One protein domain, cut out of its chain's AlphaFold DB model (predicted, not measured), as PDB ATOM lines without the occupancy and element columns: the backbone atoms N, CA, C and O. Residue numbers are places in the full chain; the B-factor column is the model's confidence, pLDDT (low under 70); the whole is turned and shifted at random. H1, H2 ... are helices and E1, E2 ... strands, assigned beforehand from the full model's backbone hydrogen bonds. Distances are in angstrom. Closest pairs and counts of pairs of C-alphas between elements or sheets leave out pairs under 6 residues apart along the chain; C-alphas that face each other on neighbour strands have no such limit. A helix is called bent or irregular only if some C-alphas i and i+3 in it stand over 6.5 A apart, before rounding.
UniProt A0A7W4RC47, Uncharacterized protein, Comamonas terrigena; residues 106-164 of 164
ATOM      1  N   GLN A 106      54.839  22.876  13.905       53.12
ATOM      2  CA  GLN A 106      54.257  21.754  13.152       53.12
ATOM      3  C   GLN A 106      54.815  20.386  13.574       53.12
ATOM      4  O   GLN A 106      54.054  19.434  13.690       53.12
ATOM      5  N   ASN A 107      56.118  20.299  13.871       63.19
ATOM      6  CA  ASN A 107      56.720  19.064  14.397       63.19
ATOM      7  C   ASN A 107      56.216  18.753  15.810       63.19
ATOM      8  O   ASN A 107      56.072  17.592  16.180       63.19
ATOM      9  N   ASN A 108      55.948  19.794  16.600       80.00
ATOM     10  CA  ASN A 108      55.460  19.624  17.960       80.00
ATOM     11  C   ASN A 108      54.058  18.994  17.974       80.00
ATOM     12  O   ASN A 108      53.822  18.084  18.754       80.00
ATOM     13  N   ASP A 109      53.154  19.387  17.072       81.88
ATOM     14  CA  ASP A 109      51.805  18.805  17.020       81.88
ATOM     15  C   ASP A 109      51.811  17.320  16.621       81.88
ATOM     16  O   ASP A 109      51.062  16.541  17.203       81.88
ATOM     17  N   GLU A 110      52.679  16.893  15.697       86.56
ATOM     18  CA  GLU A 110      52.838  15.469  15.353       86.56
ATOM     19  C   GLU A 110      53.445  14.661  16.513       86.56
ATOM     20  O   GLU A 110      52.985  13.559  16.816       86.56
ATOM     21  N   GLN A 111      54.435  15.225  17.215       87.62
ATOM     22  CA  GLN A 111      55.023  14.611  18.412       87.62
ATOM     23  C   GLN A 111      54.011  14.501  19.557       87.62
ATOM     24  O   GLN A 111      53.973  13.491  20.258       87.62
ATOM     25  N   LEU A 112      53.176  15.525  19.747       89.81
ATOM     26  CA  LEU A 112      52.109  15.520  20.741       89.81
ATOM     27  C   LEU A 112      51.002  14.536  20.348       89.81
ATOM     28  O   LEU A 112      50.546  13.781  21.204       89.81
ATOM     29  N   ALA A 113      50.633  14.465  19.067       90.75
ATOM     30  CA  ALA A 113      49.690  13.470  18.564       90.75
ATOM     31  C   ALA A 113      50.170  12.045  18.850       90.75
ATOM     32  O   ALA A 113      49.395  11.230  19.336       90.75
ATOM     33  N   GLN A 114      51.458  11.763  18.642       92.19
ATOM     34  CA  GLN A 114      52.041  10.460  18.964       92.19
ATOM     35  C   GLN A 114      52.138  10.202  20.478       92.19
ATOM     36  O   GLN A 114      52.011   9.064  20.919       92.19
ATOM     37  N   LEU A 115      52.366  11.242  21.286       92.06
ATOM     38  CA  LEU A 115      52.479  11.133  22.743       92.06
ATOM     39  C   LEU A 115      51.128  10.882  23.432       92.06
ATOM     40  O   LEU A 115      51.078  10.189  24.451       92.06
ATOM     41  N   PHE A 116      50.054  11.484  22.919       91.44
ATOM     42  CA  PHE A 116      48.700  11.346  23.463       91.44
ATOM     43  C   PHE A 116      47.871  10.268  22.756       91.44
ATOM     44  O   PHE A 116      46.876   9.833  23.329       91.44
ATOM     45  N   ASP A 117      48.278   9.837  21.561       90.81
ATOM     46  CA  ASP A 117      47.661   8.773  20.764       90.81
ATOM     47  C   ASP A 117      46.126   8.935  20.694       90.81
ATOM     48  O   ASP A 117      45.631   9.997  20.295       90.81
ATOM     49  N   ASP A 118      45.356   7.960  21.182       89.38
ATOM     50  CA  ASP A 118      43.886   7.983  21.228       89.38
ATOM     51  C   ASP A 118      43.286   9.167  22.010       89.38
ATOM     52  O   ASP A 118      42.125   9.539  21.818       89.38
ATOM     53  N   MET A 119      44.058   9.784  22.905       91.44
ATOM     54  CA  MET A 119      43.620  10.909  23.731       91.44
ATOM     55  C   MET A 119      43.851  12.261  23.052       91.44
ATOM     56  O   MET A 119      43.299  13.275  23.491       91.44
ATOM     57  N   TRP A 120      44.631  12.302  21.968       92.62
ATOM     58  CA  TRP A 120      44.933  13.537  21.246       92.62
ATOM     59  C   TRP A 120      43.686  14.288  20.744       92.62
ATOM     60  O   TRP A 120      43.604  15.501  20.959       92.62
ATOM     61  N   PRO A 121      42.651  13.629  20.179       91.44
ATOM     62  CA  PRO A 121      41.428  14.315  19.760       91.44
ATOM     63  C   PRO A 121      40.700  15.026  20.912       91.44
ATOM     64  O   PRO A 121      40.115  16.094  20.707       91.44
ATOM     65  N   LEU A 122      40.754  14.467  22.129       91.88
ATOM     66  CA  LEU A 122      40.163  15.069  23.330       91.88
ATOM     67  C   LEU A 122      40.934  16.319  23.755       91.88
ATOM     68  O   LEU A 122      40.324  17.349  24.051       91.88
ATOM     69  N   VAL A 123      42.269  16.246  23.713       90.94
ATOM     70  CA  VAL A 123      43.154  17.378  24.010       90.94
ATOM     71  C   VAL A 123      42.912  18.524  23.021       90.94
ATOM     72  O   VAL A 123      42.734  19.670  23.446       90.94
ATOM     73  N   CYS A 124      42.825  18.216  21.722       90.25
ATOM     74  CA  CYS A 124      42.513  19.177  20.659       90.25
ATOM     75  C   CYS A 124      41.130  19.820  20.829       90.25
ATOM     76  O   CYS A 124      40.960  21.012  20.577       90.25
ATOM     77  N   SER A 125      40.149  19.051  21.305       91.88
ATOM     78  CA  SER A 125      38.770  19.513  21.520       91.88
ATOM     79  C   SER A 125      38.558  20.225  22.862       91.88
ATOM     80  O   SER A 125      37.416  20.532  23.207       91.88
ATOM     81  N   ARG A 126      39.630  20.472  23.633       91.44
ATOM     82  CA  ARG A 126      39.575  21.032  24.994       91.44
ATOM     83  C   ARG A 126      38.579  20.303  25.904       91.44
ATOM     84  O   ARG A 126      37.761  20.933  26.567       91.44
ATOM     85  N   GLN A 127      38.625  18.975  25.910       93.25
ATOM     86  CA  GLN A 127      37.810  18.137  26.796       93.25
ATOM     87  C   GLN A 127      38.612  17.684  28.022       93.25
ATOM     88  O   GLN A 127      39.837  17.712  27.977       93.25
ATOM     89  N   PRO A 128      37.963  17.252  29.117       92.75
ATOM     90  CA  PRO A 128      38.656  16.641  30.243       92.75
ATOM     91  C   PRO A 128      39.373  15.350  29.829       92.75
ATOM     92  O   PRO A 128      38.816  14.525  29.104       92.75
ATOM     93  N   VAL A 129      40.605  15.170  30.301       93.06
ATOM     94  CA  VAL A 129      41.500  14.092  29.864       93.06
ATOM     95  C   VAL A 129      42.032  13.324  31.074       93.06
ATOM     96  O   VAL A 129      42.610  13.917  31.985       93.06
ATOM     97  N   LYS A 130      41.866  11.998  31.091       94.56
ATOM     98  CA  LYS A 130      42.361  11.120  32.162       94.56
ATOM     99  C   LYS A 130      43.450  10.193  31.636       94.56
ATOM    100  O   LYS A 130      43.194   9.440  30.705       94.56
ATOM    101  N   PHE A 131      44.641  10.252  32.228       91.88
ATOM    102  CA  PHE A 131      45.769   9.409  31.820       91.88
ATOM    103  C   PHE A 131      45.617   7.975  32.327       91.88
ATOM    104  O   PHE A 131      45.115   7.743  33.429       91.88
ATOM    105  N   ASP A 132      46.082   7.024  31.521       87.75
ATOM    106  CA  ASP A 132      46.114   5.609  31.874       87.75
ATOM    107  C   ASP A 132      47.324   5.309  32.785       87.75
ATOM    108  O   ASP A 132      48.472   5.484  32.367       87.75
ATOM    109  N   PRO A 133      47.108   4.847  34.033       84.25
ATOM    110  CA  PRO A 133      48.188   4.564  34.976       84.25
ATOM    111  C   PRO A 133      49.032   3.330  34.611       84.25
ATOM    112  O   PRO A 133      50.052   3.094  35.258       84.25
ATOM    113  N   THR A 134      48.616   2.526  33.628       85.19
ATOM    114  CA  THR A 134      49.350   1.324  33.190       85.19
ATOM    115  C   THR A 134      50.492   1.631  32.221       85.19
ATOM    116  O   THR A 134      51.368   0.790  32.011       85.19
ATOM    117  N   VAL A 135      50.515   2.843  31.665       87.19
ATOM    118  CA  VAL A 135      51.565   3.321  30.763       87.19
ATOM    119  C   VAL A 135      52.880   3.529  31.532       87.19
ATOM    120  O   VAL A 135      52.888   3.806  32.733       87.19
ATOM    121  N   ASP A 136      54.022   3.408  30.843       87.38
ATOM    122  CA  ASP A 136      55.341   3.656  31.436       87.38
ATOM    123  C   ASP A 136      55.409   5.042  32.115       87.38
ATOM    124  O   ASP A 136      54.968   6.063  31.577       87.38
ATOM    125  N   ARG A 137      56.038   5.087  33.295       86.94
ATOM    126  CA  ARG A 137      56.242   6.300  34.097       86.94
ATOM    127  C   ARG A 137      56.939   7.409  33.316       86.94
ATOM    128  O   ARG A 137      56.673   8.584  33.570       86.94
ATOM    129  N   LEU A 138      57.839   7.066  32.391       86.50
ATOM    130  CA  LEU A 138      58.518   8.063  31.560       86.50
ATOM    131  C   LEU A 138      57.552   8.762  30.599       86.50
ATOM    132  O   LEU A 138      57.609   9.987  30.476       86.50
ATOM    133  N   ILE A 139      56.647   8.008  29.976       87.69
ATOM    134  CA  ILE A 139      55.630   8.537  29.059       87.69
ATOM    135  C   ILE A 139      54.624   9.384  29.841       87.69
ATOM    136  O   ILE A 139      54.367  10.524  29.462       87.69
ATOM    137  N   LEU A 140      54.149   8.899  30.995       88.75
ATOM    138  CA  LEU A 140      53.254   9.663  31.874       88.75
ATOM    139  C   LEU A 140      53.856  11.008  32.298       88.75
ATOM    140  O   LEU A 140      53.159  12.027  32.344       88.75
ATOM    141  N   ARG A 141      55.167  11.047  32.574       90.62
ATOM    142  CA  ARG A 141      55.864  12.300  32.886       90.62
ATOM    143  C   ARG A 141      55.862  13.254  31.692       90.62
ATOM    144  O   ARG A 141      55.586  14.438  31.872       90.62
ATOM    145  N   GLN A 142      56.142  12.753  30.488       92.00
ATOM    146  CA  GLN A 142      56.122  13.558  29.262       92.00
ATOM    147  C   GLN A 142      54.718  14.101  28.962       92.00
ATOM    148  O   GLN A 142      54.573  15.299  28.730       92.00
ATOM    149  N   GLN A 143      53.683  13.260  29.055       93.38
ATOM    150  CA  GLN A 143      52.279  13.655  28.893       93.38
ATOM    151  C   GLN A 143      51.882  14.740  29.902       93.38
ATOM    152  O   GLN A 143      51.273  15.744  29.536       93.38
ATOM    153  N   THR A 144      52.297  14.590  31.162       92.19
ATOM    154  CA  THR A 144      52.054  15.574  32.227       92.19
ATOM    155  C   THR A 144      52.719  16.921  31.939       92.19
ATOM    156  O   THR A 144      52.116  17.973  32.143       92.19
ATOM    157  N   GLU A 145      53.966  16.926  31.471       93.44
ATOM    158  CA  GLU A 145      54.654  18.169  31.110       93.44
ATOM    159  C   GLU A 145      54.032  18.835  29.878       93.44
ATOM    160  O   GLU A 145      53.871  20.057  29.855       93.44
ATOM    161  N   ALA A 146      53.661  18.044  28.871       93.19
ATOM    162  CA  ALA A 146      53.023  18.524  27.655       93.19
ATOM    163  C   ALA A 146      51.645  19.138  27.937       93.19
ATOM    164  O   ALA A 146      51.387  20.277  27.547       93.19
ATOM    165  N   ILE A 147      50.782  18.447  28.687       93.81
ATOM    166  CA  ILE A 147      49.414  18.912  28.949       93.81
ATOM    167  C   ILE A 147      49.387  20.182  29.815       93.81
ATOM    168  O   ILE A 147      48.568  21.075  29.593       93.81
ATOM    169  N   LYS A 148      50.354  20.338  30.734       92.50
ATOM    170  CA  LYS A 148      50.557  21.588  31.484       92.50
ATOM    171  C   LYS A 148      50.884  22.761  30.559       92.50
ATOM    172  O   LYS A 148      50.346  23.848  30.749       92.50
ATOM    173  N   LYS A 149      51.735  22.556  29.543       92.56
ATOM    174  CA  LYS A 149      52.062  23.597  28.544       92.56
ATOM    175  C   LYS A 149      50.859  23.968  27.675       92.56
ATOM    176  O   LYS A 149      50.762  25.114  27.250       92.56
ATOM    177  N   LEU A 150      49.941  23.027  27.454       91.38
ATOM    178  CA  LEU A 150      48.686  23.244  26.725       91.38
ATOM    179  C   LEU A 150      47.616  23.979  27.558       91.38
ATOM    180  O   LEU A 150      46.540  24.284  27.042       91.38
ATOM    181  N   GLY A 151      47.916  24.303  28.820       92.62
ATOM    182  CA  GLY A 151      47.039  25.080  29.692       92.62
ATOM    183  C   GLY A 151      46.000  24.240  30.426       92.62
ATOM    184  O   GLY A 151      44.925  24.741  30.724       92.62
ATOM    185  N   TYR A 152      46.284  22.970  30.712       95.31
ATOM    186  CA  TYR A 152      45.409  22.152  31.550       95.31
ATOM    187  C   TYR A 152      45.833  22.187  33.019       95.31
ATOM    188  O   TYR A 152      47.021  22.264  33.348       95.31
ATOM    189  N   ARG A 153      44.851  22.045  33.912       94.62
ATOM    190  CA  ARG A 153      45.033  21.899  35.356       94.62
ATOM    191  C   ARG A 153      44.596  20.515  35.811       94.62
ATOM    192  O   ARG A 153      43.545  20.024  35.410       94.62
ATOM    193  N   PHE A 154      45.404  19.901  36.665       93.94
ATOM    194  CA  PHE A 154      45.101  18.603  37.252       93.94
ATOM    195  C   PHE A 154      44.199  18.753  38.475       93.94
ATOM    196  O   PHE A 154      44.493  19.558  39.362       93.94
ATOM    197  N   LEU A 155      43.140  17.950  38.535       91.69
ATOM    198  CA  LEU A 155      42.257  17.835  39.686       91.69
ATOM    199  C   LEU A 155      42.500  16.475  40.354       91.69
ATOM    200  O   LEU A 155      42.150  15.429  39.810       91.69
ATOM    201  N   ALA A 156      43.131  16.497  41.532       86.06
ATOM    202  CA  ALA A 156      43.614  15.290  42.207       86.06
ATOM    203  C   ALA A 156      42.491  14.333  42.639       86.06
ATOM    204  O   ALA A 156      42.675  13.122  42.560       86.06
ATOM    205  N   THR A 157      41.331  14.865  43.033       86.62
ATOM    206  CA  THR A 157      40.171  14.077  43.482       86.62
ATOM    207  C   THR A 157      39.661  13.123  42.402       86.62
ATOM    208  O   THR A 157      39.358  11.969  42.684       86.62
ATOM    209  N   GLU A 158      39.597  13.580  41.151       88.94
ATOM    210  CA  GLU A 158      39.085  12.786  40.022       88.94
ATOM    211  C   GLU A 158      40.208  12.144  39.197       88.94
ATOM    212  O   GLU A 158      39.959  11.268  38.362       88.94
ATOM    213  N   GLN A 159      41.452  12.565  39.459       88.31
ATOM    214  CA  GLN A 159      42.648  12.229  38.690       88.31
ATOM    215  C   GLN A 159      42.511  12.608  37.206       88.31
ATOM    216  O   GLN A 159      42.962  11.883  36.319       88.31
ATOM    217  N   THR A 160      41.892  13.760  36.945       93.44
ATOM    218  CA  THR A 160      41.540  14.226  35.598       93.44
ATOM    219  C   THR A 160      42.145  15.602  35.332       93.44
ATOM    220  O   THR A 160      42.244  16.448  36.224       93.44
ATOM    221  N   TRP A 161      42.563  15.832  34.091       95.12
ATOM    222  CA  TRP A 161      43.048  17.117  33.601       95.12
ATOM    223  C   TRP A 161      41.918  17.903  32.949       95.12
ATOM    224  O   TRP A 161      41.265  17.395  32.041       95.12
ATOM    225  N   TYR A 162      41.731  19.154  33.363       94.19
ATOM    226  CA  TYR A 162      40.727  20.072  32.820       94.19
ATOM    227  C   TYR A 162      41.392  21.247  32.097       94.19
ATOM    228  O   TYR A 162      42.412  21.740  32.586       94.19
ATOM    229  N   PRO A 163      40.851  21.711  30.958       93.06
ATOM    230  CA  PRO A 163      41.353  22.912  30.298       93.06
ATOM    231  C   PRO A 163      41.095  24.143  31.179       93.06
ATOM    232  O   PRO A 163      40.020  24.270  31.767       93.06
ATOM    233  N   VAL A 164      42.087  25.030  31.273       86.81
ATOM    234  CA  VAL A 164      41.979  26.353  31.916       86.81
ATOM    235  C   VAL A 164      41.649  27.418  30.880       86.81
ATOM    236  O   VAL A 164      42.124  27.288  29.725       86.81
TER     237      VAL A 164
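Overview. This is residues 106 to 164 of the 164 residues of an uncharacterized protein of Comamonas terrigena (UniProt A0A7W4RC47). A sharply kinked helix, H1, meets a straighter helix, H2, nearly at right angles, and a small hairpin of two strands, E1 and E2, follows near the last residues of H2. Between the helices, residues 125 to 136 form a long strip without a named element that runs back beside H2, and residues 133 to 138 stick out. The printed part has 59 residues, in the order H1, H2, E1, E2; the class is mostly helix, and the sheet E1 - E2 is antiparallel. It is compact, with a radius of gyration of the C-alphas of 10.8 A and spans of 34 by 25 by 18 A.

Along the chain. H1, residues 106 to 124, begins with C-alpha 106 at (54.257, 21.754, 13.152) and measures 14.2 A. It is irregular: C-alphas 115 and 118 are 9.3 A apart, and it has a kink of 124 degrees near residue 118. H2, residues 137 to 149, measures 18.6 A and begins with C-alpha 137 at (56.242, 6.300, 34.097). E1 is residues 152 to 155, 9.7 A, and E2 is residues 160 to 163, 10.2 A, ending with C-alpha 163 at (41.353, 22.912, 30.298).

Arrangement. H1 touches H2 with residues 112 to 116 alone; the closest C-alphas, of Leu 115 and Gln 143, are 6.7 A apart. Their lines are about perpendicular, at 82 degrees. H2 is near E1 and E2 through its residues 144 to 148. H1 is apart from both strands. E1 and E2 form a hairpin, with N 153 and O 162 2.8 A apart and N 162 and O 153 2.9 A apart, within hydrogen-bond range. In H2 every O i to N i+4 pair is within that range; in H1, 9 of 15 are.

Size, cuts and confidence. The C-alphas farthest apart, of Gln 106 and Thr 157, are 34.3 A apart. The printed part has no cut. The link from H1 to H2 is long; those from H2 to E1 and from E1 to E2 are tight. The mean pLDDT of the printed part is 89.4, and residues 106 to 107 are under 70.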